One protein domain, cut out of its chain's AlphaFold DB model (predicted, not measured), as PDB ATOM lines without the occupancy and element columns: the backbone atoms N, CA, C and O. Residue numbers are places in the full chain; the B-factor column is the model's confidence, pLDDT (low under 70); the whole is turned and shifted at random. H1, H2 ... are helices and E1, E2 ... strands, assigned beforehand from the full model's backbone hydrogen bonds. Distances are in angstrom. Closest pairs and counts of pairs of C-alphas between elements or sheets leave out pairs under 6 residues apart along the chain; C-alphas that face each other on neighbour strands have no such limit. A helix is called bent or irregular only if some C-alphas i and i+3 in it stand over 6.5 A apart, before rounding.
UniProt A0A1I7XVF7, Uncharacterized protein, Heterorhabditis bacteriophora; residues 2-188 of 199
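This is residues 2 to 188 of the 199 residues of an uncharacterized protein of Heterorhabditis bacteriophora (UniProt A0A1I7XVF7). Picture a long pole, helix H2, with the short helix H1 turned back at its first end and a head at its other end. In the head the hairpin E1 E2 folds back beside the last part of H2, the bent helix H4 crosses between this hairpin and the helices H3 and H5, and residues 113 to 118 and 160 to 165 stick out as loop tips. The printed part has 187 residues, with five named helices and two named strands in the order H1 H2 E1 E2 H3 H4 H5; the sheet E1 - E2 is antiparallel and the class is mostly helix. The whole is extended, with a radius of gyration of the C-alphas of 25.7 A and spans of 83 by 48 by 38 A.

Find C-alpha 2 at (183.348, 152.832, 141.855), where H1, residues 2 to 14, begins. H2, residues 19 to 65, runs 69.4 A from C-alpha 19 at (198.983, 150.713, 130.356) to C-alpha 65 at (133.699, 159.361, 108.429), with a kink of 35 degrees near residue 59. E1 is residues 67 to 73, 19.6 A, and E2 residues 82 to 88, 19.9 A. H3, residues 92 to 106, is 21.6 A long. H4, residues 127 to 150, was assigned as one helix by its hydrogen bonds but is bent, with C-alphas 140 and 143 7.2 A apart; its arms are H4a, residues 127 to 140, 20.0 A, and H4b, residues 143 to 150, 10.9 A. H5, residues 178 to 187, ends at C-alpha 187 at (145.774, 173.817, 127.917).

Start at H4a, which touches H2 at Leu 139 and Gln 56, their closest C-alphas, 5.1 A. H4a also touches H3, C-alphas of Ala 134 and Ile 98 at 5.7 A. H3 touches H5 at a shallow tilt of 15 degrees, the same way, with the C-alphas of Cys 94 and Cys 179 closest at 5.3 A. Look next at H4b, where the C-alpha of Gln 143 is 4.9 A from that of Gly 70 in E1. In the hairpin E1 and E2, N 70 and O 85 are within hydrogen-bond range at 2.8 A. At the far end, H1 touches H2 with residues 9 to 13 alone, C-alphas of Leu 12 and Gly 19 at 4.5 A. Each O i to N i+4 pair is within hydrogen-bond range in H1, H4a, H4b and H5, against 40 of 43 in H2 and 9 of 11 in H3.

The C-alphas of Glu 17 and Gly 115, the two farthest apart, are 84.9 A from each other. The printed part has no cut, and the links H3 to H4 and H4 to H5 are long. Look for pLDDT under 70 at residue 16 and residues 75 to 79, 108 to 124 and 155 to 169.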
ATOM      1  N   THR A   2     182.521 151.624 142.040       74.06
ATOM      2  CA  THR A   2     183.348 152.832 141.855       74.06
ATOM      3  C   THR A   2     184.799 152.632 142.314       74.06
ATOM      4  O   THR A   2     185.711 152.889 141.540       74.06
ATOM      5  N   LEU A   3     185.030 152.067 143.508       78.06
ATOM      6  CA  LEU A   3     186.381 151.799 144.041       78.06
ATOM      7  C   LEU A   3     187.233 150.880 143.150       78.06
ATOM      8  O   LEU A   3     188.404 151.153 142.917       78.06
ATOM      9  N   SER A   4     186.636 149.824 142.596       76.19
ATOM     10  CA  SER A   4     187.320 148.880 141.703       76.19
ATOM     11  C   SER A   4     187.767 149.522 140.384       76.19
ATOM     12  O   SER A   4     188.812 149.161 139.855       76.19
ATOM     13  N   ILE A   5     187.008 150.499 139.870       79.19
ATOM     14  CA  ILE A   5     187.360 151.250 138.652       79.19
ATOM     15  C   ILE A   5     188.520 152.212 138.938       79.19
ATOM     16  O   ILE A   5     189.446 152.302 138.138       79.19
ATOM     17  N   PHE A   6     188.509 152.879 140.096       78.25
ATOM     18  CA  PHE A   6     189.607 153.751 140.522       78.25
ATOM     19  C   PHE A   6     190.922 152.984 140.711       78.25
ATOM     20  O   PHE A   6     191.958 153.436 140.234       78.25
ATOM     21  N   ILE A   7     190.882 151.805 141.341       79.62
ATOM     22  CA  ILE A   7     192.072 150.964 141.540       79.62
ATOM     23  C   ILE A   7     192.639 150.487 140.191       79.62
ATOM     24  O   ILE A   7     193.845 150.574 139.976       79.62
ATOM     25  N   LEU A   8     191.785 150.062 139.252       75.38
ATOM     26  CA  LEU A   8     192.206 149.678 137.896       75.38
ATOM     27  C   LEU A   8     192.844 150.837 137.118       75.38
ATOM     28  O   LEU A   8     193.858 150.634 136.456       75.38
ATOM     29  N   LEU A   9     192.284 152.049 137.217       75.38
ATOM     30  CA  LEU A   9     192.850 153.241 136.575       75.38
ATOM     31  C   LEU A   9     194.243 153.571 137.121       75.38
ATOM     32  O   LEU A   9     195.140 153.857 136.336       75.38
ATOM     33  N   ILE A  10     194.445 153.474 138.439       77.19
ATOM     34  CA  ILE A  10     195.752 153.716 139.070       77.19
ATOM     35  C   ILE A  10     196.778 152.668 138.614       77.19
ATOM     36  O   ILE A  10     197.878 153.029 138.203       77.19
ATOM     37  N   VAL A  11     196.419 151.379 138.614       76.12
ATOM     38  CA  VAL A  11     197.313 150.282 138.189       76.12
ATOM     39  C   VAL A  11     197.706 150.392 136.706       76.12
ATOM     40  O   VAL A  11     198.847 150.093 136.348       76.12
ATOM     41  N   LEU A  12     196.794 150.853 135.845       74.06
ATOM     42  CA  LEU A  12     197.065 151.102 134.423       74.06
ATOM     43  C   LEU A  12     197.924 152.351 134.190       74.06
ATOM     44  O   LEU A  12     198.686 152.383 133.229       74.06
ATOM     45  N   PHE A  13     197.826 153.364 135.055       73.75
ATOM     46  CA  PHE A  13     198.627 154.586 134.943       73.75
ATOM     47  C   PHE A  13     200.072 154.389 135.423       73.75
ATOM     48  O   PHE A  13     200.985 155.022 134.905       73.75
ATOM     49  N   VAL A  14     200.282 153.500 136.402       76.31
ATOM     50  CA  VAL A  14     201.612 153.181 136.950       76.31
ATOM     51  C   VAL A  14     202.437 152.293 136.004       76.31
ATOM     52  O   VAL A  14     203.663 152.369 136.014       76.31
ATOM     53  N   ASN A  15     201.799 151.492 135.144       75.81
ATOM     54  CA  ASN A  15     202.501 150.689 134.135       75.81
ATOM     55  C   ASN A  15     202.818 151.520 132.879       75.81
ATOM     56  O   ASN A  15     201.957 151.705 132.013       75.81
ATOM     57  N   SER A  16     204.062 152.000 132.758       68.50
ATOM     58  CA  SER A  16     204.503 152.805 131.605       68.50
ATOM     59  C   SER A  16     204.623 151.996 130.308       68.50
ATOM     60  O   SER A  16     204.395 152.539 129.227       68.50
ATOM     61  N   GLU A  17     204.885 150.688 130.394       74.44
ATOM     62  CA  GLU A  17     205.003 149.795 129.234       74.44
ATOM     63  C   GLU A  17     203.635 149.279 128.755       74.44
ATOM     64  O   GLU A  17     203.332 148.090 128.787       74.44
ATOM     65  N   GLY A  18     202.771 150.201 128.318       71.44
ATOM     66  CA  GLY A  18     201.542 149.862 127.587       71.44
ATOM     67  C   GLY A  18     200.221 150.023 128.346       71.44
ATOM     68  O   GLY A  18     199.162 149.856 127.742       71.44
ATOM     69  N   GLY A  19     200.225 150.432 129.619       80.31
ATOM     70  CA  GLY A  19     198.983 150.713 130.356       80.31
ATOM     71  C   GLY A  19     198.217 151.935 129.820       80.31
ATOM     72  O   GLY A  19     196.993 151.904 129.665       80.31
ATOM     73  N   LEU A  20     198.947 152.988 129.436       79.62
ATOM     74  CA  LEU A  20     198.392 154.228 128.882       79.62
ATOM     75  C   LEU A  20     197.651 154.043 127.535       79.62
ATOM     76  O   LEU A  20     196.510 154.507 127.438       79.62
ATOM     77  N   PRO A  21     198.202 153.364 126.504       83.50
ATOM     78  CA  PRO A  21     197.472 153.140 125.253       83.50
ATOM     79  C   PRO A  21     196.213 152.280 125.439       83.50
ATOM     80  O   PRO A  21     195.193 152.565 124.812       83.50
ATOM     81  N   VAL A  22     196.229 151.291 126.343       83.50
ATOM     82  CA  VAL A  22     195.035 150.489 126.676       83.50
ATOM     83  C   VAL A  22     193.955 151.360 127.324       83.50
ATOM     84  O   VAL A  22     192.782 151.263 126.962       83.50
ATOM     85  N   MET A  23     194.333 152.263 128.232       83.62
ATOM     86  CA  MET A  23     193.396 153.205 128.851       83.62
ATOM     87  C   MET A  23     192.763 154.154 127.818       83.62
ATOM     88  O   MET A  23     191.544 154.339 127.829       83.62
ATOM     89  N   LEU A  24     193.557 154.722 126.902       84.56
ATOM     90  CA  LEU A  24     193.045 155.583 125.827       84.56
ATOM     91  C   LEU A  24     192.096 154.828 124.891       84.56
ATOM     92  O   LEU A  24     191.040 155.353 124.540       84.56
ATOM     93  N   PHE A  25     192.432 153.584 124.537       86.56
ATOM     94  CA  PHE A  25     191.565 152.729 123.730       86.56
ATOM     95  C   PHE A  25     190.226 152.452 124.428       86.56
ATOM     96  O   PHE A  25     189.170 152.594 123.813       86.56
ATOM     97  N   CYS A  26     190.243 152.145 125.728       86.06
ATOM     98  CA  CYS A  26     189.029 151.961 126.525       86.06
ATOM     99  C   CYS A  26     188.160 153.228 126.571       86.06
ATOM    100  O   CYS A  26     186.942 153.144 126.408       86.06
ATOM    101  N   LEU A  27     188.760 154.408 126.760       87.94
ATOM    102  CA  LEU A  27     188.029 155.680 126.741       87.94
ATOM    103  C   LEU A  27     187.416 155.961 125.366       87.94
ATOM    104  O   LEU A  27     186.235 156.308 125.282       87.94
ATOM    105  N   PHE A  28     188.181 155.759 124.292       92.19
ATOM    106  CA  PHE A  28     187.694 155.897 122.921       92.19
ATOM    107  C   PHE A  28     186.520 154.949 122.640       92.19
ATOM    108  O   PHE A  28     185.487 155.368 122.116       92.19
ATOM    109  N   TRP A  29     186.632 153.688 123.062       91.81
ATOM    110  CA  TRP A  29     185.570 152.698 122.911       91.81
ATOM    111  C   TRP A  29     184.299 153.089 123.676       91.81
ATOM    112  O   TRP A  29     183.195 153.014 123.133       91.81
ATOM    113  N   CYS A  30     184.433 153.583 124.911       93.06
ATOM    114  CA  CYS A  30     183.315 154.111 125.697       93.06
ATOM    115  C   CYS A  30     182.624 155.296 125.006       93.06
ATOM    116  O   CYS A  30     181.392 155.346 124.966       93.06
ATOM    117  N   LEU A  31     183.393 156.225 124.427       94.69
ATOM    118  CA  LEU A  31     182.847 157.347 123.658       94.69
ATOM    119  C   LEU A  31     182.082 156.859 122.422       94.69
ATOM    120  O   LEU A  31     180.972 157.331 122.169       94.69
ATOM    121  N   MET A  32     182.624 155.879 121.696       95.44
ATOM    122  CA  MET A  32     181.969 155.288 120.527       95.44
ATOM    123  C   MET A  32     180.648 154.597 120.901       95.44
ATOM    124  O   MET A  32     179.629 154.808 120.237       95.44
ATOM    125  N   LEU A  33     180.620 153.833 121.999       94.12
ATOM    126  CA  LEU A  33     179.392 153.212 122.513       94.12
ATOM    127  C   LEU A  33     178.350 154.256 122.924       94.12
ATOM    128  O   LEU A  33     177.173 154.126 122.585       94.12
ATOM    129  N   PHE A  34     178.769 155.311 123.626       95.88
ATOM    130  CA  PHE A  34     177.871 156.384 124.044       95.88
ATOM    131  C   PHE A  34     177.280 157.133 122.843       95.88
ATOM    132  O   PHE A  34     176.065 157.354 122.786       95.88
ATOM    133  N   ALA A  35     178.108 157.442 121.842       96.06
ATOM    134  CA  ALA A  35     177.662 158.018 120.580       96.06
ATOM    135  C   ALA A  35     176.649 157.103 119.868       96.06
ATOM    136  O   ALA A  35     175.608 157.580 119.411       96.06
ATOM    137  N   GLY A  36     176.890 155.788 119.852       95.62
ATOM    138  CA  GLY A  36     175.958 154.795 119.314       95.62
ATOM    139  C   GLY A  36     174.600 154.798 120.025       95.62
ATOM    140  O   GLY A  36     173.556 154.863 119.373       95.62
ATOM    141  N   ILE A  37     174.588 154.814 121.363       94.38
ATOM    142  CA  ILE A  37     173.354 154.873 122.164       94.38
ATOM    143  C   ILE A  37     172.568 156.157 121.869       94.38
ATOM    144  O   ILE A  37     171.349 156.100 121.666       94.38
ATOM    145  N   ILE A  38     173.249 157.306 121.805       94.88
ATOM    146  CA  ILE A  38     172.626 158.587 121.445       94.88
ATOM    147  C   ILE A  38     172.042 158.517 120.034       94.88
ATOM    148  O   ILE A  38     170.877 158.873 119.843       94.88
ATOM    149  N   GLY A  39     172.804 158.013 119.063       95.00
ATOM    150  CA  GLY A  39     172.348 157.831 117.686       95.00
ATOM    151  C   GLY A  39     171.077 156.984 117.615       95.00
ATOM    152  O   GLY A  39     170.061 157.417 117.066       95.00
ATOM    153  N   CYS A  40     171.070 155.820 118.271       90.88
ATOM    154  CA  CYS A  40     169.887 154.965 118.364       90.88
ATOM    155  C   CYS A  40     168.696 155.680 119.021       90.88
ATOM    156  O   CYS A  40     167.555 155.530 118.572       90.88
ATOM    157  N   ALA A  41     168.925 156.470 120.074       90.25
ATOM    158  CA  ALA A  41     167.873 157.231 120.741       90.25
ATOM    159  C   ALA A  41     167.281 158.326 119.836       90.25
ATOM    160  O   ALA A  41     166.056 158.507 119.821       90.25
ATOM    161  N   ILE A  42     168.117 159.020 119.053       92.25
ATOM    162  CA  ILE A  42     167.688 160.034 118.079       92.25
ATOM    163  C   ILE A  42     166.847 159.383 116.984       92.25
ATOM    164  O   ILE A  42     165.728 159.835 116.744       92.25
ATOM    165  N   ILE A  43     167.317 158.289 116.380       90.69
ATOM    166  CA  ILE A  43     166.583 157.573 115.326       90.69
ATOM    167  C   ILE A  43     165.214 157.113 115.846       90.69
ATOM    168  O   ILE A  43     164.179 157.418 115.251       90.69
ATOM    169  N   ARG A  44     165.171 156.483 117.029       87.50
ATOM    170  CA  ARG A  44     163.908 156.083 117.682       87.50
ATOM    171  C   ARG A  44     162.980 157.274 117.937       87.50
ATOM    172  O   ARG A  44     161.755 157.141 117.874       87.50
ATOM    173  N   LYS A  45     163.529 158.443 118.281       88.44
ATOM    174  CA  LYS A  45     162.745 159.669 118.466       88.44
ATOM    175  C   LYS A  45     162.172 160.155 117.134       88.44
ATOM    176  O   LYS A  45     160.975 160.432 117.098       88.44
ATOM    177  N   GLN A  46     162.977 160.197 116.075       90.31
ATOM    178  CA  GLN A  46     162.554 160.640 114.744       90.31
ATOM    179  C   GLN A  46     161.443 159.753 114.176       90.31
ATOM    180  O   GLN A  46     160.398 160.271 113.790       90.31
ATOM    181  N   ILE A  47     161.586 158.425 114.248       88.81
ATOM    182  CA  ILE A  47     160.556 157.479 113.780       88.81
ATOM    183  C   ILE A  47     159.222 157.717 114.501       88.81
ATOM    184  O   ILE A  47     158.165 157.780 113.873       88.81
ATOM    185  N   ARG A  48     159.241 157.933 115.824       85.88
ATOM    186  CA  ARG A  48     158.011 158.228 116.580       85.88
ATOM    187  C   ARG A  48     157.361 159.550 116.186       85.88
ATOM    188  O   ARG A  48     156.137 159.645 116.262       85.88
ATOM    189  N   VAL A  49     158.148 160.566 115.838       89.81
ATOM    190  CA  VAL A  49     157.627 161.856 115.361       89.81
ATOM    191  C   VAL A  49     157.036 161.688 113.962       89.81
ATOM    192  O   VAL A  49     155.883 162.060 113.755       89.81
ATOM    193  N   GLY A  50     157.748 161.018 113.051       90.69
ATOM    194  CA  GLY A  50     157.260 160.695 111.707       90.69
ATOM    195  C   GLY A  50     155.952 159.902 111.730       90.69
ATOM    196  O   GLY A  50     154.992 160.271 111.058       90.69
ATOM    197  N   LEU A  51     155.848 158.888 112.598       89.69
ATOM    198  CA  LEU A  51     154.614 158.118 112.770       89.69
ATOM    199  C   LEU A  51     153.442 158.997 113.229       89.69
ATOM    200  O   LEU A  51     152.315 158.795 112.788       89.69
ATOM    201  N   ARG A  52     153.680 159.977 114.113       90.50
ATOM    202  CA  ARG A  52     152.622 160.914 114.532       90.50
ATOM    203  C   ARG A  52     152.128 161.752 113.357       90.50
ATOM    204  O   ARG A  52     150.920 161.909 113.231       90.50
ATOM    205  N   HIS A  53     153.026 162.244 112.507       93.44
ATOM    206  CA  HIS A  53     152.648 163.004 111.314       93.44
ATOM    207  C   HIS A  53     151.905 162.142 110.287       93.44
ATOM    208  O   HIS A  53     150.885 162.572 109.762       93.44
ATOM    209  N   CYS A  54     152.340 160.898 110.073       93.25
ATOM    210  CA  CYS A  54     151.640 159.953 109.201       93.25
ATOM    211  C   CYS A  54     150.200 159.703 109.682       93.25
ATOM    212  O   CYS A  54     149.246 159.833 108.913       93.25
ATOM    213  N   VAL A  55     150.019 159.448 110.982       94.50
ATOM    214  CA  VAL A  55     148.682 159.259 111.566       94.50
ATOM    215  C   VAL A  55     147.843 160.536 111.508       94.50
ATOM    216  O   VAL A  55     146.648 160.452 111.253       94.50
ATOM    217  N   GLN A  56     148.437 161.721 111.688       95.00
ATOM    218  CA  GLN A  56     147.726 162.994 111.510       95.00
ATOM    219  C   GLN A  56     147.183 163.142 110.085       95.00
ATOM    220  O   GLN A  56     146.014 163.484 109.909       95.00
ATOM    221  N   SER A  57     148.005 162.843 109.077       95.06
ATOM    222  CA  SER A  57     147.598 162.889 107.671       95.06
ATOM    223  C   SER A  57     146.487 161.884 107.362       95.06
ATOM    224  O   SER A  57     145.510 162.244 106.711       95.06
ATOM    225  N   ALA A  58     146.577 160.658 107.885       95.56
ATOM    226  CA  ALA A  58     145.528 159.650 107.727       95.56
ATOM    227  C   ALA A  58     144.220 160.066 108.428       95.56
ATOM    228  O   ALA A  58     143.143 160.031 107.831       95.56
ATOM    229  N   ASN A  59     144.309 160.545 109.672       95.50
ATOM    230  CA  ASN A  59     143.146 160.987 110.442       95.50
ATOM    231  C   ASN A  59     142.463 162.214 109.829       95.50
ATOM    232  O   ASN A  59     141.259 162.372 109.994       95.50
ATOM    233  N   LYS A  60     143.169 163.042 109.049       94.69
ATOM    234  CA  LYS A  60     142.544 164.135 108.284       94.69
ATOM    235  C   LYS A  60     141.459 163.629 107.323       94.69
ATOM    236  O   LYS A  60     140.479 164.335 107.090       94.69
ATOM    237  N   ILE A  61     141.628 162.422 106.783       94.50
ATOM    238  CA  ILE A  61     140.659 161.774 105.892       94.50
ATOM    239  C   ILE A  61     139.608 161.024 106.720       94.50
ATOM    240  O   ILE A  61     138.415 161.221 106.509       94.50
ATOM    241  N   LEU A  62     140.044 160.225 107.701       93.44
ATOM    242  CA  LEU A  62     139.163 159.357 108.501       93.44
ATOM    243  C   LEU A  62     138.187 160.122 109.406       93.44
ATOM    244  O   LEU A  62     137.076 159.660 109.655       93.44
ATOM    245  N   LEU A  63     138.546 161.327 109.853       91.56
ATOM    246  CA  LEU A  63     137.637 162.150 110.650       91.56
ATOM    247  C   LEU A  63     136.370 162.550 109.885       91.56
ATOM    248  O   LEU A  63     135.342 162.782 110.514       91.56
ATOM    249  N   ARG A  64     136.406 162.583 108.544       90.56
ATOM    250  CA  ARG A  64     135.207 162.844 107.731       90.56
ATOM    251  C   ARG A  64     134.160 161.735 107.866       90.56
ATOM    252  O   ARG A  64     132.984 162.001 107.660       90.56
ATOM    253  N   SER A  65     134.575 160.518 108.223       91.75
ATOM    254  CA  SER A  65     133.699 159.361 108.429       91.75
ATOM    255  C   SER A  65     133.462 159.024 109.907       91.75
ATOM    256  O   SER A  65     132.970 157.941 110.208       91.75
ATOM    257  N   ASN A  66     133.768 159.938 110.840       92.19
ATOM    258  CA  ASN A  66     133.664 159.710 112.291       92.19
ATOM    259  C   ASN A  66     134.518 158.532 112.794       92.19
ATOM    260  O   ASN A  66     134.138 157.824 113.730       92.19
ATOM    261  N   ILE A  67     135.679 158.308 112.172       93.81
ATOM    262  CA  ILE A  67     136.633 157.272 112.573       93.81
ATOM    263  C   ILE A  67     137.949 157.929 112.985       93.81
ATOM    264  O   ILE A  67     138.481 158.804 112.302       93.81
ATOM    265  N   LEU A  68     138.504 157.469 114.104       94.25
ATOM    266  CA  LEU A  68     139.824 157.844 114.582       94.25
ATOM    267  C   LEU A  68     140.750 156.633 114.520       94.25
ATOM    268  O   LEU A  68     140.484 155.620 115.168       94.25
ATOM    269  N   ALA A  69     141.845 156.738 113.771       95.38
ATOM    270  CA  ALA A  69     142.864 155.700 113.736       95.38
ATOM    271  C   ALA A  69     144.024 156.013 114.683       95.38
ATOM    272  O   ALA A  69     144.419 157.169 114.878       95.38
ATOM    273  N   GLY A  70     144.616 154.958 115.239       94.50
ATOM    274  CA  GLY A  70     145.864 155.043 115.975       94.50
ATOM    275  C   GLY A  70     146.749 153.825 115.766       94.50
ATOM    276  O   GLY A  70     146.287 152.691 115.771       94.50
ATOM    277  N   ILE A  71     148.046 154.059 115.591       93.00
ATOM    278  CA  ILE A  71     149.021 153.008 115.271       93.00
ATOM    279  C   ILE A  71     149.897 152.713 116.483       93.00
ATOM    280  O   ILE A  71     150.664 153.577 116.923       93.00
ATOM    281  N   GLU A  72     149.835 151.491 116.998       88.31
ATOM    282  CA  GLU A  72     150.746 150.987 118.013       88.31
ATOM    283  C   GLU A  72     151.824 150.091 117.398       88.31
ATOM    284  O   GLU A  72     151.580 148.951 117.019       88.31
ATOM    285  N   ASP A  73     153.045 150.614 117.357       84.94
ATOM    286  CA  ASP A  73     154.228 149.842 117.002       84.94
ATOM    287  C   ASP A  73     154.812 149.175 118.256       84.94
ATOM    288  O   ASP A  73     155.278 149.850 119.184       84.94
ATOM    289  N   LYS A  74     154.739 147.841 118.299       78.06
ATOM    290  CA  LYS A  74     155.333 146.998 119.345       78.06
ATOM    291  C   LYS A  74     156.756 146.553 118.984       78.06
ATOM    292  O   LYS A  74     157.500 146.187 119.887       78.06
ATOM    293  N   GLY A  75     157.127 146.582 117.699       66.31
ATOM    294  CA  GLY A  75     158.435 146.158 117.182       66.31
ATOM    295  C   GLY A  75     159.554 147.194 117.360       66.31
ATOM    296  O   GLY A  75     160.726 146.871 117.182       66.31
ATOM    297  N   GLN A  76     159.215 148.421 117.761       68.44
ATOM    298  CA  GLN A  76     160.139 149.539 118.000       68.44
ATOM    299  C   GLN A  76     160.956 149.973 116.771       68.44
ATOM    300  O   GLN A  76     160.631 150.979 116.159       68.44
ATOM    301  N   LEU A  77     162.081 149.303 116.492       60.81
ATOM    302  CA  LEU A  77     163.020 149.651 115.413       60.81
ATOM    303  C   LEU A  77     162.794 148.808 114.159       60.81
ATOM    304  O   LEU A  77     163.073 149.280 113.065       60.81
ATOM    305  N   SER A  78     162.299 147.578 114.309       64.94
ATOM    306  CA  SER A  78     162.094 146.664 113.182       64.94
ATOM    307  C   SER A  78     160.714 146.798 112.540       64.94
ATOM    308  O   SER A  78     160.478 146.182 111.507       64.94
ATOM    309  N   CYS A  79     159.788 147.547 113.157       66.06
ATOM    310  CA  CYS A  79     158.397 147.709 112.712       66.06
ATOM    311  C   CYS A  79     157.669 146.386 112.385       66.06
ATOM    312  O   CYS A  79     156.655 146.391 111.698       66.06
ATOM    313  N   HIS A  80     158.151 145.237 112.875       75.50
ATOM    314  CA  HIS A  80     157.624 143.923 112.487       75.50
ATOM    315  C   HIS A  80     156.247 143.632 113.105       75.50
ATOM    316  O   HIS A  80     155.475 142.820 112.606       75.50
ATOM    317  N   LYS A  81     155.923 144.285 114.227       84.31
ATOM    318  CA  LYS A  81     154.655 144.098 114.937       84.31
ATOM    319  C   LYS A  81     153.946 145.433 115.087       84.31
ATOM    320  O   LYS A  81     154.144 146.144 116.075       84.31
ATOM    321  N   VAL A  82     153.117 145.751 114.099       87.38
ATOM    322  CA  VAL A  82     152.303 146.968 114.057       87.38
ATOM    323  C   VAL A  82     150.838 146.598 114.234       87.38
ATOM    324  O   VAL A  82     150.333 145.698 113.574       87.38
ATOM    325  N   VAL A  83     150.157 147.302 115.135       90.06
ATOM    326  CA  VAL A  83     148.715 147.176 115.352       90.06
ATOM    327  C   VAL A  83     148.058 148.507 115.019       90.06
ATOM    328  O   VAL A  83     148.455 149.546 115.551       90.06
ATOM    329  N   ILE A  84     147.056 148.478 114.146       93.25
ATOM    330  CA  ILE A  84     146.251 149.647 113.797       93.25
ATOM    331  C   ILE A  84     144.913 149.522 114.520       93.25
ATOM    332  O   ILE A  84     144.219 148.518 114.394       93.25
ATOM    333  N   HIS A  85     144.569 150.548 115.283       94.06
ATOM    334  CA  HIS A  85     143.324 150.649 116.033       94.06
ATOM    335  C   HIS A  85     142.404 151.636 115.341       94.06
ATOM    336  O   HIS A  85     142.832 152.752 115.051       94.06
ATOM    337  N   PHE A  86     141.149 151.251 115.136       94.81
ATOM    338  CA  PHE A  86     140.094 152.135 114.657       94.81
ATOM    339  C   PHE A  86     139.057 152.305 115.762       94.81
ATOM    340  O   PHE A  86     138.564 151.326 116.315       94.81
ATOM    341  N   ILE A  87     138.739 153.553 116.090       92.44
ATOM    342  CA  ILE A  87     137.728 153.906 117.083       92.44
ATOM    343  C   ILE A  87     136.664 154.738 116.382       92.44
ATOM    344  O   ILE A  87     136.983 155.735 115.737       92.44
ATOM    345  N   TRP A  88     135.400 154.349 116.530       92.81
ATOM    346  CA  TRP A  88     134.290 155.194 116.112       92.81
ATOM    347  C   TRP A  88     134.148 156.365 117.089       92.81
ATOM    348  O   TRP A  88     133.984 156.161 118.294       92.81
ATOM    349  N   PHE A  89     134.268 157.592 116.587       90.81
ATOM    350  CA  PHE A  89     134.280 158.792 117.413       90.81
ATOM    351  C   PHE A  89     133.699 159.989 116.656       90.81
ATOM    352  O   PHE A  89     134.214 160.395 115.615       90.81
ATOM    353  N   ARG A  90     132.646 160.592 117.216       90.81
ATOM    354  CA  ARG A  90     132.020 161.803 116.676       90.81
ATOM    355  C   ARG A  90     132.730 163.056 117.185       90.81
ATOM    356  O   ARG A  90     132.722 163.324 118.385       90.81
ATOM    357  N   CYS A  91     133.316 163.839 116.279       86.81
ATOM    358  CA  CYS A  91     134.104 165.027 116.633       86.81
ATOM    359  C   CYS A  91     133.316 166.346 116.686       86.81
ATOM    360  O   CYS A  91     133.855 167.316 117.216       86.81
ATOM    361  N   ASP A  92     132.083 166.400 116.176       85.38
ATOM    362  CA  ASP A  92     131.341 167.661 115.994       85.38
ATOM    363  C   ASP A  92     131.195 168.456 117.299       85.38
ATOM    364  O   ASP A  92     131.554 169.629 117.369       85.38
ATOM    365  N   ASN A  93     130.759 167.788 118.369       85.38
ATOM    366  CA  ASN A  93     130.558 168.432 119.669       85.38
ATOM    367  C   ASN A  93     131.897 168.765 120.357       85.38
ATOM    368  O   ASN A  93     132.018 169.764 121.063       85.38
ATOM    369  N   CYS A  94     132.943 167.967 120.108       89.19
ATOM    370  CA  CYS A  94     134.283 168.232 120.634       89.19
ATOM    371  C   CYS A  94     134.916 169.485 120.028       89.19
ATOM    372  O   CYS A  94     135.678 170.158 120.719       89.19
ATOM    373  N   LEU A  95     134.636 169.784 118.756       91.06
ATOM    374  CA  LEU A  95     135.168 170.970 118.088       91.06
ATOM    375  C   LEU A  95     134.700 172.246 118.785       91.06
ATOM    376  O   LEU A  95     135.539 173.079 119.109       91.06
ATOM    377  N   ALA A  96     133.408 172.359 119.098       90.00
ATOM    378  CA  ALA A  96     132.853 173.533 119.775       90.00
ATOM    379  C   ALA A  96     133.524 173.802 121.137       90.00
ATOM    380  O   ALA A  96     133.894 174.937 121.443       90.00
ATOM    381  N   ASP A  97     133.753 172.749 121.925       89.44
ATOM    382  CA  ASP A  97     134.471 172.832 123.202       89.44
ATOM    383  C   ASP A  97     135.919 173.311 123.031       89.44
ATOM    384  O   ASP A  97     136.396 174.165 123.777       89.44
ATOM    385  N   ILE A  98     136.634 172.763 122.045       90.44
ATOM    386  CA  ILE A  98     138.032 173.125 121.791       90.44
ATOM    387  C   ILE A  98     138.120 174.563 121.274       90.44
ATOM    388  O   ILE A  98     138.998 175.305 121.698       90.44
ATOM    389  N   GLU A  99     137.199 174.992 120.409       91.25
ATOM    390  CA  GLU A  99     137.116 176.383 119.955       91.25
ATOM    391  C   GLU A  99     136.904 177.347 121.128       91.25
ATOM    392  O   GLU A  99     137.539 178.403 121.173       91.25
ATOM    393  N   ARG A 100     136.062 176.980 122.105       88.62
ATOM    394  CA  ARG A 100     135.881 177.752 123.342       88.62
ATOM    395  C   ARG A 100     137.184 177.842 124.142       88.62
ATOM    396  O   ARG A 100     137.555 178.942 124.541       88.62
ATOM    397  N   LEU A 101     137.892 176.727 124.338       87.94
ATOM    398  CA  LEU A 101     139.173 176.707 125.059       87.94
ATOM    399  C   LEU A 101     140.248 177.556 124.364       87.94
ATOM    400  O   LEU A 101     140.938 178.323 125.026       87.94
ATOM    401  N   ILE A 102     140.337 177.500 123.029       89.62
ATOM    402  CA  ILE A 102     141.263 178.336 122.245       89.62
ATOM    403  C   ILE A 102     140.964 179.822 122.444       89.62
ATOM    404  O   ILE A 102     141.892 180.621 122.551       89.62
ATOM    405  N   ARG A 103     139.684 180.213 122.480       87.38
ATOM    406  CA  ARG A 103     139.302 181.613 122.719       87.38
ATOM    407  C   ARG A 103     139.693 182.073 124.120       87.38
ATOM    408  O   ARG A 103     140.216 183.170 124.244       87.38
ATOM    409  N   ILE A 104     139.485 181.229 125.132       84.69
ATOM    410  CA  ILE A 104     139.876 181.517 126.521       84.69
ATOM    411  C   ILE A 104     141.399 181.662 126.639       84.69
ATOM    412  O   ILE A 104     141.891 182.578 127.293       84.69
ATOM    413  N   GLU A 105     142.166 180.786 125.988       84.94
ATOM    414  CA  GLU A 105     143.628 180.893 125.956       84.94
ATOM    415  C   GLU A 105     144.078 182.171 125.230       84.94
ATOM    416  O   GLU A 105     144.954 182.886 125.712       84.94
ATOM    417  N   ALA A 106     143.441 182.506 124.104       81.75
ATOM    418  CA  ALA A 106     143.738 183.718 123.344       81.75
ATOM    419  C   ALA A 106     143.403 185.015 124.101       81.75
ATOM    420  O   ALA A 106     144.029 186.039 123.837       81.75
ATOM    421  N   SER A 107     142.454 184.970 125.042       77.31
ATOM    422  CA  SER A 107     142.130 186.073 125.952       77.31
ATOM    423  C   SER A 107     142.975 186.082 127.235       77.31
ATOM    424  O   SER A 107     142.653 186.814 128.165       77.31
ATOM    425  N   GLY A 108     144.032 185.267 127.326       68.81
ATOM    426  CA  GLY A 108     144.946 185.260 128.473       68.81
ATOM    427  C   GLY A 108     144.487 184.415 129.666       68.81
ATOM    428  O   GLY A 108     144.973 184.617 130.774       68.81
ATOM    429  N   GLY A 109     143.562 183.469 129.474       64.06
ATOM    430  CA  GLY A 109     143.170 182.505 130.510       64.06
ATOM    431  C   GLY A 109     142.204 183.034 131.576       64.06
ATOM    432  O   GLY A 109     141.807 182.276 132.459       64.06
ATOM    433  N   ALA A 110     141.768 184.293 131.489       44.22
ATOM    434  CA  ALA A 110     140.696 184.806 132.330       44.22
ATOM    435  C   ALA A 110     139.353 184.212 131.873       44.22
ATOM    436  O   ALA A 110     138.757 184.643 130.884       44.22
ATOM    437  N   VAL A 111     138.845 183.224 132.612       46.97
ATOM    438  CA  VAL A 111     137.403 182.958 132.642       46.97
ATOM    439  C   VAL A 111     136.787 184.144 133.381       46.97
ATOM    440  O   VAL A 111     136.724 184.145 134.606       46.97
ATOM    441  N   VAL A 112     136.421 185.199 132.650       40.50
ATOM    442  CA  VAL A 112     135.742 186.369 133.219       40.50
ATOM    443  C   VAL A 112     134.364 185.918 133.701       40.50
ATOM    444  O   VAL A 112     133.415 185.817 132.929       40.50
ATOM    445  N   TYR A 113     134.292 185.597 134.989       41.47
ATOM    446  CA  TYR A 113     133.064 185.417 135.754       41.47
ATOM    447  C   TYR A 113     132.905 186.594 136.727       41.47
ATOM    448  O   TYR A 113     132.652 186.405 137.905       41.47
ATOM    449  N   SER A 114     133.108 187.823 136.258       34.16
ATOM    450  CA  SER A 114     132.646 189.041 136.932       34.16
ATOM    451  C   SER A 114     132.769 190.217 135.975       34.16
ATOM    452  O   SER A 114     133.726 190.292 135.206       34.16
ATOM    453  N   GLY A 115     131.782 191.109 135.998       40.38
ATOM    454  CA  GLY A 115     131.807 192.336 135.216       40.38
ATOM    455  C   GLY A 115     133.047 193.181 135.510       40.38
ATOM    456  O   GLY A 115     133.507 193.246 136.644       40.38
ATOM    457  N   GLU A 116     133.510 193.832 134.447       39.12
ATOM    458  CA  GLU A 116     134.421 194.980 134.420       39.12
ATOM    459  C   GLU A 116     135.937 194.752 134.592       39.12
ATOM    460  O   GLU A 116     136.430 194.059 135.474       39.12
ATOM    461  N   ALA A 117     136.649 195.455 133.699       39.06
ATOM    462  CA  ALA A 117     138.061 195.837 133.701       39.06
ATOM    463  C   ALA A 117     139.132 194.742 133.498       39.06
ATOM    464  O   ALA A 117     139.655 194.139 134.425       39.06
ATOM    465  N   HIS A 118     139.529 194.564 132.234       38.44
ATOM    466  CA  HIS A 118     140.840 194.960 131.683       38.44
ATOM    467  C   HIS A 118     141.099 194.139 130.413       38.44
ATOM    468  O   HIS A 118     141.533 192.990 130.454       38.44
ATOM    469  N   ALA A 119     140.806 194.746 129.261       41.47
ATOM    470  CA  ALA A 119     141.066 194.195 127.937       41.47
ATOM    471  C   ALA A 119     142.582 194.136 127.668       41.47
ATOM    472  O   ALA A 119     143.155 194.986 126.989       41.47
ATOM    473  N   ALA A 120     143.251 193.133 128.229       41.12
ATOM    474  CA  ALA A 120     144.629 192.805 127.905       41.12
ATOM    475  C   ALA A 120     144.660 192.090 126.546       41.12
ATOM    476  O   ALA A 120     144.357 190.906 126.455       41.12
ATOM    477  N   PHE A 121     144.968 192.855 125.494       45.28
ATOM    478  CA  PHE A 121     145.457 192.421 124.178       45.28
ATOM    479  C   PHE A 121     144.947 191.047 123.698       45.28
ATOM    480  O   PHE A 121     145.723 190.146 123.375       45.28
ATOM    481  N   ALA A 122     143.624 190.879 123.637       51.09
ATOM    482  CA  ALA A 122     143.036 189.730 122.973       51.09
ATOM    483  C   ALA A 122     143.423 189.825 121.495       51.09
ATOM    484  O   ALA A 122     142.941 190.696 120.772       51.09
ATOM    485  N   LYS A 123     144.322 188.950 121.034       56.84
ATOM    486  CA  LYS A 123     144.532 188.779 119.598       56.84
ATOM    487  C   LYS A 123     143.192 188.330 119.033       56.84
ATOM    488  O   LYS A 123     142.770 187.205 119.304       56.84
ATOM    489  N   GLU A 124     142.520 189.209 118.298       66.00
ATOM    490  CA  GLU A 124     141.220 188.932 117.701       66.00
ATOM    491  C   GLU A 124     141.408 187.865 116.616       66.00
ATOM    492  O   GLU A 124     141.720 188.137 115.460       66.00
ATOM    493  N   LEU A 125     141.350 186.599 117.033       76.31
ATOM    494  CA  LEU A 125     141.453 185.458 116.138       76.31
ATOM    495  C   LEU A 125     140.168 185.394 115.327       76.31
ATOM    496  O   LEU A 125     139.066 185.323 115.877       76.31
ATOM    497  N   THR A 126     140.308 185.352 114.008       85.50
ATOM    498  CA  THR A 126     139.149 185.190 113.138       85.50
ATOM    499  C   THR A 126     138.493 183.831 113.395       85.50
ATOM    500  O   THR A 126     139.152 182.835 113.711       85.50
ATOM    501  N   LYS A 127     137.169 183.741 113.208       87.12
ATOM    502  CA  LYS A 127     136.421 182.483 113.399       87.12
ATOM    503  C   LYS A 127     137.027 181.315 112.603       87.12
ATOM    504  O   LYS A 127     137.066 180.194 113.101       87.12
ATOM    505  N   LYS A 128     137.538 181.581 111.395       88.94
ATOM    506  CA  LYS A 128     138.183 180.573 110.539       88.94
ATOM    507  C   LYS A 128     139.500 180.058 111.131       88.94
ATOM    508  O   LYS A 128     139.739 178.855 111.103       88.94
ATOM    509  N   GLU A 129     140.325 180.932 111.706       89.19
ATOM    510  CA  GLU A 129     141.586 180.533 112.347       89.19
ATOM    511  C   GLU A 129     141.355 179.687 113.599       89.19
ATOM    512  O   GLU A 129     142.070 178.712 113.821       89.19
ATOM    513  N   VAL A 130     140.344 180.025 114.407       90.25
ATOM    514  CA  VAL A 130     139.980 179.240 115.598       90.25
ATOM    515  C   VAL A 130     139.531 177.833 115.197       90.25
ATOM    516  O   VAL A 130     139.998 176.851 115.773       90.25
ATOM    517  N   GLN A 131     138.691 177.727 114.165       90.88
ATOM    518  CA  GLN A 131     138.229 176.444 113.630       90.88
ATOM    519  C   GLN A 131     139.377 175.585 113.096       90.88
ATOM    520  O   GLN A 131     139.439 174.382 113.362       90.88
ATOM    521  N   GLU A 132     140.299 176.185 112.344       92.50
ATOM    522  CA  GLU A 132     141.445 175.461 111.799       92.50
ATOM    523  C   GLU A 132     142.389 174.990 112.911       92.50
ATOM    524  O   GLU A 132     142.781 173.822 112.936       92.50
ATOM    525  N   LYS A 133     142.669 175.842 113.905       92.25
ATOM    526  CA  LYS A 133     143.442 175.448 115.091       92.25
ATOM    527  C   LYS A 133     142.774 174.308 115.861       92.25
ATOM    528  O   LYS A 133     143.459 173.357 116.238       92.25
ATOM    529  N   ALA A 134     141.456 174.351 116.056       93.00
ATOM    530  CA  ALA A 134     140.723 173.287 116.741       93.00
ATOM    531  C   ALA A 134     140.864 171.942 116.010       93.00
ATOM    532  O   ALA A 134     141.198 170.926 116.628       93.00
ATOM    533  N   ARG A 135     140.710 171.935 114.679       92.81
ATOM    534  CA  ARG A 135     140.927 170.735 113.851       92.81
ATOM    535  C   ARG A 135     142.360 170.223 113.949       92.81
ATOM    536  O   ARG A 135     142.575 169.020 114.108       92.81
ATOM    537  N   GLN A 136     143.342 171.118 113.904       94.25
ATOM    538  CA  GLN A 136     144.750 170.753 114.044       94.25
ATOM    539  C   GLN A 136     145.056 170.139 115.413       94.25
ATOM    540  O   GLN A 136     145.805 169.164 115.484       94.25
ATOM    541  N   LEU A 137     144.453 170.640 116.496       94.31
ATOM    542  CA  LEU A 137     144.604 170.056 117.831       94.31
ATOM    543  C   LEU A 137     144.022 168.641 117.903       94.31
ATOM    544  O   LEU A 137     144.699 167.735 118.392       94.31
ATOM    545  N   ILE A 138     142.826 168.419 117.352       94.12
ATOM    546  CA  ILE A 138     142.225 167.078 117.266       94.12
ATOM    547  C   ILE A 138     143.174 166.112 116.554       94.12
ATOM    548  O   ILE A 138     143.507 165.054 117.093       94.12
ATOM    549  N   LEU A 139     143.679 166.494 115.379       94.56
ATOM    550  CA  LEU A 139     144.624 165.669 114.627       94.56
ATOM    551  C   LEU A 139     145.907 165.423 115.421       94.56
ATOM    552  O   LEU A 139     146.367 164.284 115.516       94.56
ATOM    553  N   LYS A 140     146.466 166.459 116.051       94.31
ATOM    554  CA  LYS A 140     147.718 166.379 116.807       94.31
ATOM    555  C   LYS A 140     147.655 165.383 117.959       94.31
ATOM    556  O   LYS A 140     148.613 164.632 118.163       94.31
ATOM    557  N   TYR A 141     146.547 165.382 118.694       93.75
ATOM    558  CA  TYR A 141     146.366 164.558 119.886       93.75
ATOM    559  C   TYR A 141     145.674 163.214 119.612       93.75
ATOM    560  O   TYR A 141     145.765 162.325 120.457       93.75
ATOM    561  N   SER A 142     145.091 163.011 118.423       93.81
ATOM    562  CA  SER A 142     144.397 161.775 118.016       93.81
ATOM    563  C   SER A 142     145.182 160.490 118.311       93.81
ATOM    564  O   SER A 142     144.713 159.614 119.032       93.81
ATOM    565  N   GLN A 143     146.420 160.404 117.823       93.75
ATOM    566  CA  GLN A 143     147.302 159.248 117.993       93.75
ATOM    567  C   GLN A 143     147.615 158.950 119.469       93.75
ATOM    568  O   GLN A 143     147.795 157.793 119.847       93.75
ATOM    569  N   GLY A 144     147.729 159.989 120.304       91.94
ATOM    570  CA  GLY A 144     147.931 159.837 121.747       91.94
ATOM    571  C   GLY A 144     146.671 159.321 122.431       91.94
ATOM    572  O   GLY A 144     146.729 158.327 123.150       91.94
ATOM    573  N   TYR A 145     145.532 159.935 122.107       92.50
ATOM    574  CA  TYR A 145     144.224 159.554 122.621       92.50
ATOM    575  C   TYR A 145     143.897 158.088 122.325       92.50
ATOM    576  O   TYR A 145     143.660 157.328 123.254       92.50
ATOM    577  N   VAL A 146     143.980 157.647 121.062       92.94
ATOM    578  CA  VAL A 146     143.698 156.246 120.693       92.94
ATOM    579  C   VAL A 146     144.598 155.274 121.461       92.94
ATOM    580  O   VAL A 146     144.122 154.270 121.986       92.94
ATOM    581  N   LYS A 147     145.895 155.582 121.589       91.38
ATOM    582  CA  LYS A 147     146.840 154.737 122.334       91.38
ATOM    583  C   LYS A 147     146.495 154.626 123.807       91.38
ATOM    584  O   LYS A 147     146.589 153.535 124.363       91.38
ATOM    585  N   ASP A 148     146.160 155.739 124.442       90.50
ATOM    586  CA  ASP A 148     145.840 155.743 125.863       90.50
ATOM    587  C   ASP A 148     144.473 155.089 126.120       90.50
ATOM    588  O   ASP A 148     144.325 154.400 127.131       90.50
ATOM    589  N   THR A 149     143.517 155.219 125.190       89.94
ATOM    590  CA  THR A 149     142.225 154.514 125.216       89.94
ATOM    591  C   THR A 149     142.425 153.003 125.190       89.94
ATOM    592  O   THR A 149     141.978 152.303 126.093       89.94
ATOM    593  N   VAL A 150     143.166 152.493 124.201       88.44
ATOM    594  CA  VAL A 150     143.419 151.050 124.038       88.44
ATOM    595  C   VAL A 150     144.230 150.476 125.203       88.44
ATOM    596  O   VAL A 150     144.060 149.323 125.581       88.44
ATOM    597  N   LYS A 151     145.114 151.276 125.808       87.44
ATOM    598  CA  LYS A 151     145.894 150.869 126.987       87.44
ATOM    599  C   LYS A 151     145.126 150.992 128.299       87.44
ATOM    600  O   LYS A 151     145.745 150.821 129.347       87.44
ATOM    601  N   HIS A 152     143.842 151.352 128.255       82.31
ATOM    602  CA  HIS A 152     143.014 151.620 129.429       82.31
ATOM    603  C   HIS A 152     143.657 152.626 130.401       82.31
ATOM    604  O   HIS A 152     143.488 152.543 131.611       82.31
ATOM    605  N   ARG A 153     144.428 153.589 129.875       79.69
ATOM    606  CA  ARG A 153     145.068 154.663 130.661       79.69
ATOM    607  C   ARG A 153     144.176 155.885 130.806       79.69
ATOM    608  O   ARG A 153     144.425 156.733 131.661       79.69
ATOM    609  N   ILE A 154     143.148 155.980 129.970       74.25
ATOM    610  CA  ILE A 154     142.115 157.001 130.064       74.25
ATOM    611  C   ILE A 154     141.032 156.492 131.015       74.25
ATOM    612  O   ILE A 154     139.977 156.028 130.598       74.25
ATOM    613  N   ILE A 155     141.330 156.542 132.311       66.06
ATOM    614  CA  ILE A 155     140.379 156.191 133.368       66.06
ATOM    615  C   ILE A 155     139.733 157.485 133.855       66.06
ATOM    616  O   ILE A 155     140.427 158.469 134.128       66.06
ATOM    617  N   PHE A 156     138.405 157.489 133.942       63.59
ATOM    618  CA  PHE A 156     137.688 158.592 134.564       63.59
ATOM    619  C   PHE A 156     137.969 158.585 136.077       63.59
ATOM    620  O   PHE A 156     137.809 157.533 136.701       63.59
ATOM    621  N   PRO A 157     138.409 159.697 136.690       59.84
ATOM    622  CA  PRO A 157     138.667 159.730 138.123       59.84
ATOM    623  C   PRO A 157     137.359 159.499 138.889       59.84
ATOM    624  O   PRO A 157     136.476 160.347 138.912       59.84
ATOM    625  N   SER A 158     137.236 158.336 139.528       56.19
ATOM    626  CA  SER A 158     136.039 157.949 140.290       56.19
ATOM    627  C   SER A 158     135.982 158.575 141.689       56.19
ATOM    628  O   SER A 158     135.048 158.296 142.435       56.19
ATOM    629  N   ARG A 159     137.002 159.353 142.092       53.62
ATOM    630  CA  ARG A 159     137.108 159.926 143.443       53.62
ATOM    631  C   ARG A 159     137.588 161.383 143.440       53.62
ATOM    632  O   ARG A 159     138.511 161.704 142.685       53.62
ATOM    633  N   PRO A 160     137.061 162.230 144.346       50.47
ATOM    634  CA  PRO A 160     137.462 163.632 144.478       50.47
ATOM    635  C   PRO A 160     138.921 163.884 144.871       50.47
ATOM    636  O   PRO A 160     139.486 164.915 144.515       50.47
ATOM    637  N   SER A 161     139.570 162.918 145.527       50.91
ATOM    638  CA  SER A 161     140.980 162.988 145.944       50.91
ATOM    639  C   SER A 161     141.988 163.049 144.785       50.91
ATOM    640  O   SER A 161     143.183 163.201 145.020       50.91
ATOM    641  N   HIS A 162     141.530 162.922 143.535       51.88
ATOM    642  CA  HIS A 162     142.357 163.016 142.330       51.88
ATOM    643  C   HIS A 162     142.385 164.417 141.686       51.88
ATOM    644  O   HIS A 162     142.984 164.562 140.621       51.88
ATOM    645  N   GLY A 163     141.795 165.436 142.328       46.94
ATOM    646  CA  GLY A 163     142.065 166.850 142.039       46.94
ATOM    647  C   GLY A 163     141.603 167.351 140.667       46.94
ATOM    648  O   GLY A 163     142.384 167.984 139.961       46.94
ATOM    649  N   VAL A 164     140.357 167.073 140.269       47.47
ATOM    650  CA  VAL A 164     139.763 167.612 139.028       47.47
ATOM    651  C   VAL A 164     138.417 168.261 139.356       47.47
ATOM    652  O   VAL A 164     137.631 167.670 140.088       47.47
ATOM    653  N   SER A 165     138.167 169.472 138.855       48.75
ATOM    654  CA  SER A 165     137.013 170.310 139.224       48.75
ATOM    655  C   SER A 165     135.682 169.907 138.571       48.75
ATOM    656  O   SER A 165     134.633 170.242 139.110       48.75
ATOM    657  N   GLU A 166     135.689 169.160 137.461       53.53
ATOM    658  CA  GLU A 166     134.469 168.691 136.782       53.53
ATOM    659  C   GLU A 166     134.440 167.151 136.688       53.53
ATOM    660  O   GLU A 166     135.180 166.532 135.920       53.53
ATOM    661  N   PHE A 167     133.561 166.527 137.482       56.12
ATOM    662  CA  PHE A 167     133.379 165.070 137.626       56.12
ATOM    663  C   PHE A 167     132.426 164.449 136.593       56.12
ATOM    664  O   PHE A 167     131.753 163.466 136.897       56.12
ATOM    665  N   VAL A 168     132.371 164.961 135.359       63.41
ATOM    666  CA  VAL A 168     131.481 164.383 134.339       63.41
ATOM    667  C   VAL A 168     132.214 164.179 133.013       63.41
ATOM    668  O   VAL A 168     132.861 165.101 132.501       63.41
ATOM    669  N   PRO A 169     132.167 162.972 132.426       67.75
ATOM    670  CA  PRO A 169     132.702 162.774 131.095       67.75
ATOM    671  C   PRO A 169     131.750 163.468 130.104       67.75
ATOM    672  O   PRO A 169     130.538 163.295 130.175       67.75
ATOM    673  N   LYS A 170     132.289 164.336 129.235       77.81
ATOM    674  CA  LYS A 170     131.459 165.233 128.406       77.81
ATOM    675  C   LYS A 170     130.693 164.464 127.328       77.81
ATOM    676  O   LYS A 170     129.537 164.106 127.491       77.81
ATOM    677  N   HIS A 171     131.350 164.184 126.204       83.12
ATOM    678  CA  HIS A 171     130.696 163.548 125.051       83.12
ATOM    679  C   HIS A 171     130.838 162.023 125.022       83.12
ATOM    680  O   HIS A 171     130.292 161.363 124.143       83.12
ATOM    681  N   CYS A 172     131.605 161.454 125.949       79.75
ATOM    682  CA  CYS A 172     131.764 160.013 126.098       79.75
ATOM    683  C   CYS A 172     131.209 159.622 127.461       79.75
ATOM    684  O   CYS A 172     131.444 160.330 128.421       79.75
ATOM    685  N   THR A 173     130.505 158.500 127.573       75.56
ATOM    686  CA  THR A 173     129.911 158.077 128.854       75.56
ATOM    687  C   THR A 173     130.861 157.237 129.704       75.56
ATOM    688  O   THR A 173     130.809 157.280 130.926       75.56
ATOM    689  N   LYS A 174     131.746 156.467 129.058       73.94
ATOM    690  CA  LYS A 174     132.586 155.448 129.714       73.94
ATOM    691  C   LYS A 174     134.042 155.868 129.941       73.94
ATOM    692  O   LYS A 174     134.762 155.185 130.660       73.94
ATOM    693  N   GLN A 175     134.499 156.945 129.306       78.88
ATOM    694  CA  GLN A 175     135.901 157.374 129.332       78.88
ATOM    695  C   GLN A 175     136.025 158.882 129.110       78.88
ATOM    696  O   GLN A 175     135.079 159.522 128.654       78.88
ATOM    697  N   LEU A 176     137.209 159.442 129.379       84.31
ATOM    698  CA  LEU A 176     137.508 160.843 129.074       84.31
ATOM    699  C   LEU A 176     137.311 161.107 127.576       84.31
ATOM    700  O   LEU A 176     137.829 160.379 126.720       84.31
ATOM    701  N   CYS A 177     136.580 162.167 127.257       89.19
ATOM    702  CA  CYS A 177     136.384 162.576 125.877       89.19
ATOM    703  C   CYS A 177     137.681 163.164 125.284       89.19
ATOM    704  O   CYS A 177     138.523 163.687 126.014       89.19
ATOM    705  N   LEU A 178     137.837 163.135 123.955       90.62
ATOM    706  CA  LEU A 178     138.990 163.730 123.271       90.62
ATOM    707  C   LEU A 178     139.169 165.225 123.594       90.62
ATOM    708  O   LEU A 178     140.303 165.664 123.765       90.62
ATOM    709  N   CYS A 179     138.084 165.999 123.730       90.00
ATOM    710  CA  CYS A 179     138.177 167.414 124.119       90.00
ATOM    711  C   CYS A 179     138.783 167.587 125.522       90.00
ATOM    712  O   CYS A 179     139.695 168.387 125.695       90.00
ATOM    713  N   GLN A 180     138.362 166.774 126.493       87.38
ATOM    714  CA  GLN A 180     138.908 166.772 127.855       87.38
ATOM    715  C   GLN A 180     140.350 166.232 127.903       87.38
ATOM    716  O   GLN A 180     141.166 166.672 128.710       87.38
ATOM    717  N   TYR A 181     140.694 165.286 127.023       89.31
ATOM    718  CA  TYR A 181     142.077 164.846 126.852       89.31
ATOM    719  C   TYR A 181     142.951 166.000 126.343       89.31
ATOM    720  O   TYR A 181     144.015 166.262 126.896       89.31
ATOM    721  N   ILE A 182     142.499 166.730 125.322       91.00
ATOM    722  CA  ILE A 182     143.220 167.898 124.802       91.00
ATOM    723  C   ILE A 182     143.333 168.979 125.879       91.00
ATOM    724  O   ILE A 182     144.427 169.494 126.070       91.00
ATOM    725  N   ASP A 183     142.266 169.258 126.625       88.00
ATOM    726  CA  ASP A 183     142.280 170.187 127.760       88.00
ATOM    727  C   ASP A 183     143.415 169.866 128.745       88.00
ATOM    728  O   ASP A 183     144.341 170.653 128.936       88.00
ATOM    729  N   LYS A 184     143.460 168.623 129.235       84.56
ATOM    730  CA  LYS A 184     144.486 168.152 130.175       84.56
ATOM    731  C   LYS A 184     145.923 168.186 129.630       84.56
ATOM    732  O   LYS A 184     146.866 168.410 130.386       84.56
ATOM    733  N   TYR A 185     146.132 167.870 128.351       85.69
ATOM    734  CA  TYR A 185     147.482 167.705 127.784       85.69
ATOM    735  C   TYR A 185     147.988 168.911 126.982       85.69
ATOM    736  O   TYR A 185     149.183 168.961 126.659       85.69
ATOM    737  N   HIS A 186     147.111 169.846 126.620       87.62
ATOM    738  CA  HIS A 186     147.442 171.048 125.861       87.62
ATOM    739  C   HIS A 186     147.313 172.303 126.718       87.62
ATOM    740  O   HIS A 186     148.322 172.973 126.917       87.62
ATOM    741  N   PHE A 187     146.114 172.566 127.241       84.06
ATOM    742  CA  PHE A 187     145.774 173.817 127.917       84.06
ATOM    743  C   PHE A 187     146.183 173.787 129.396       84.06
ATOM    744  O   PHE A 187     146.944 174.635 129.848       84.06
ATOM    745  N   ASN A 188     145.783 172.753 130.139       80.62
ATOM    746  CA  ASN A 188     146.103 172.592 131.558       80.62
ATOM    747  C   ASN A 188     147.249 171.594 131.785       80.62
ATOM    748  O   ASN A 188     147.136 170.593 132.504       80.62
TER     749      ASN A 188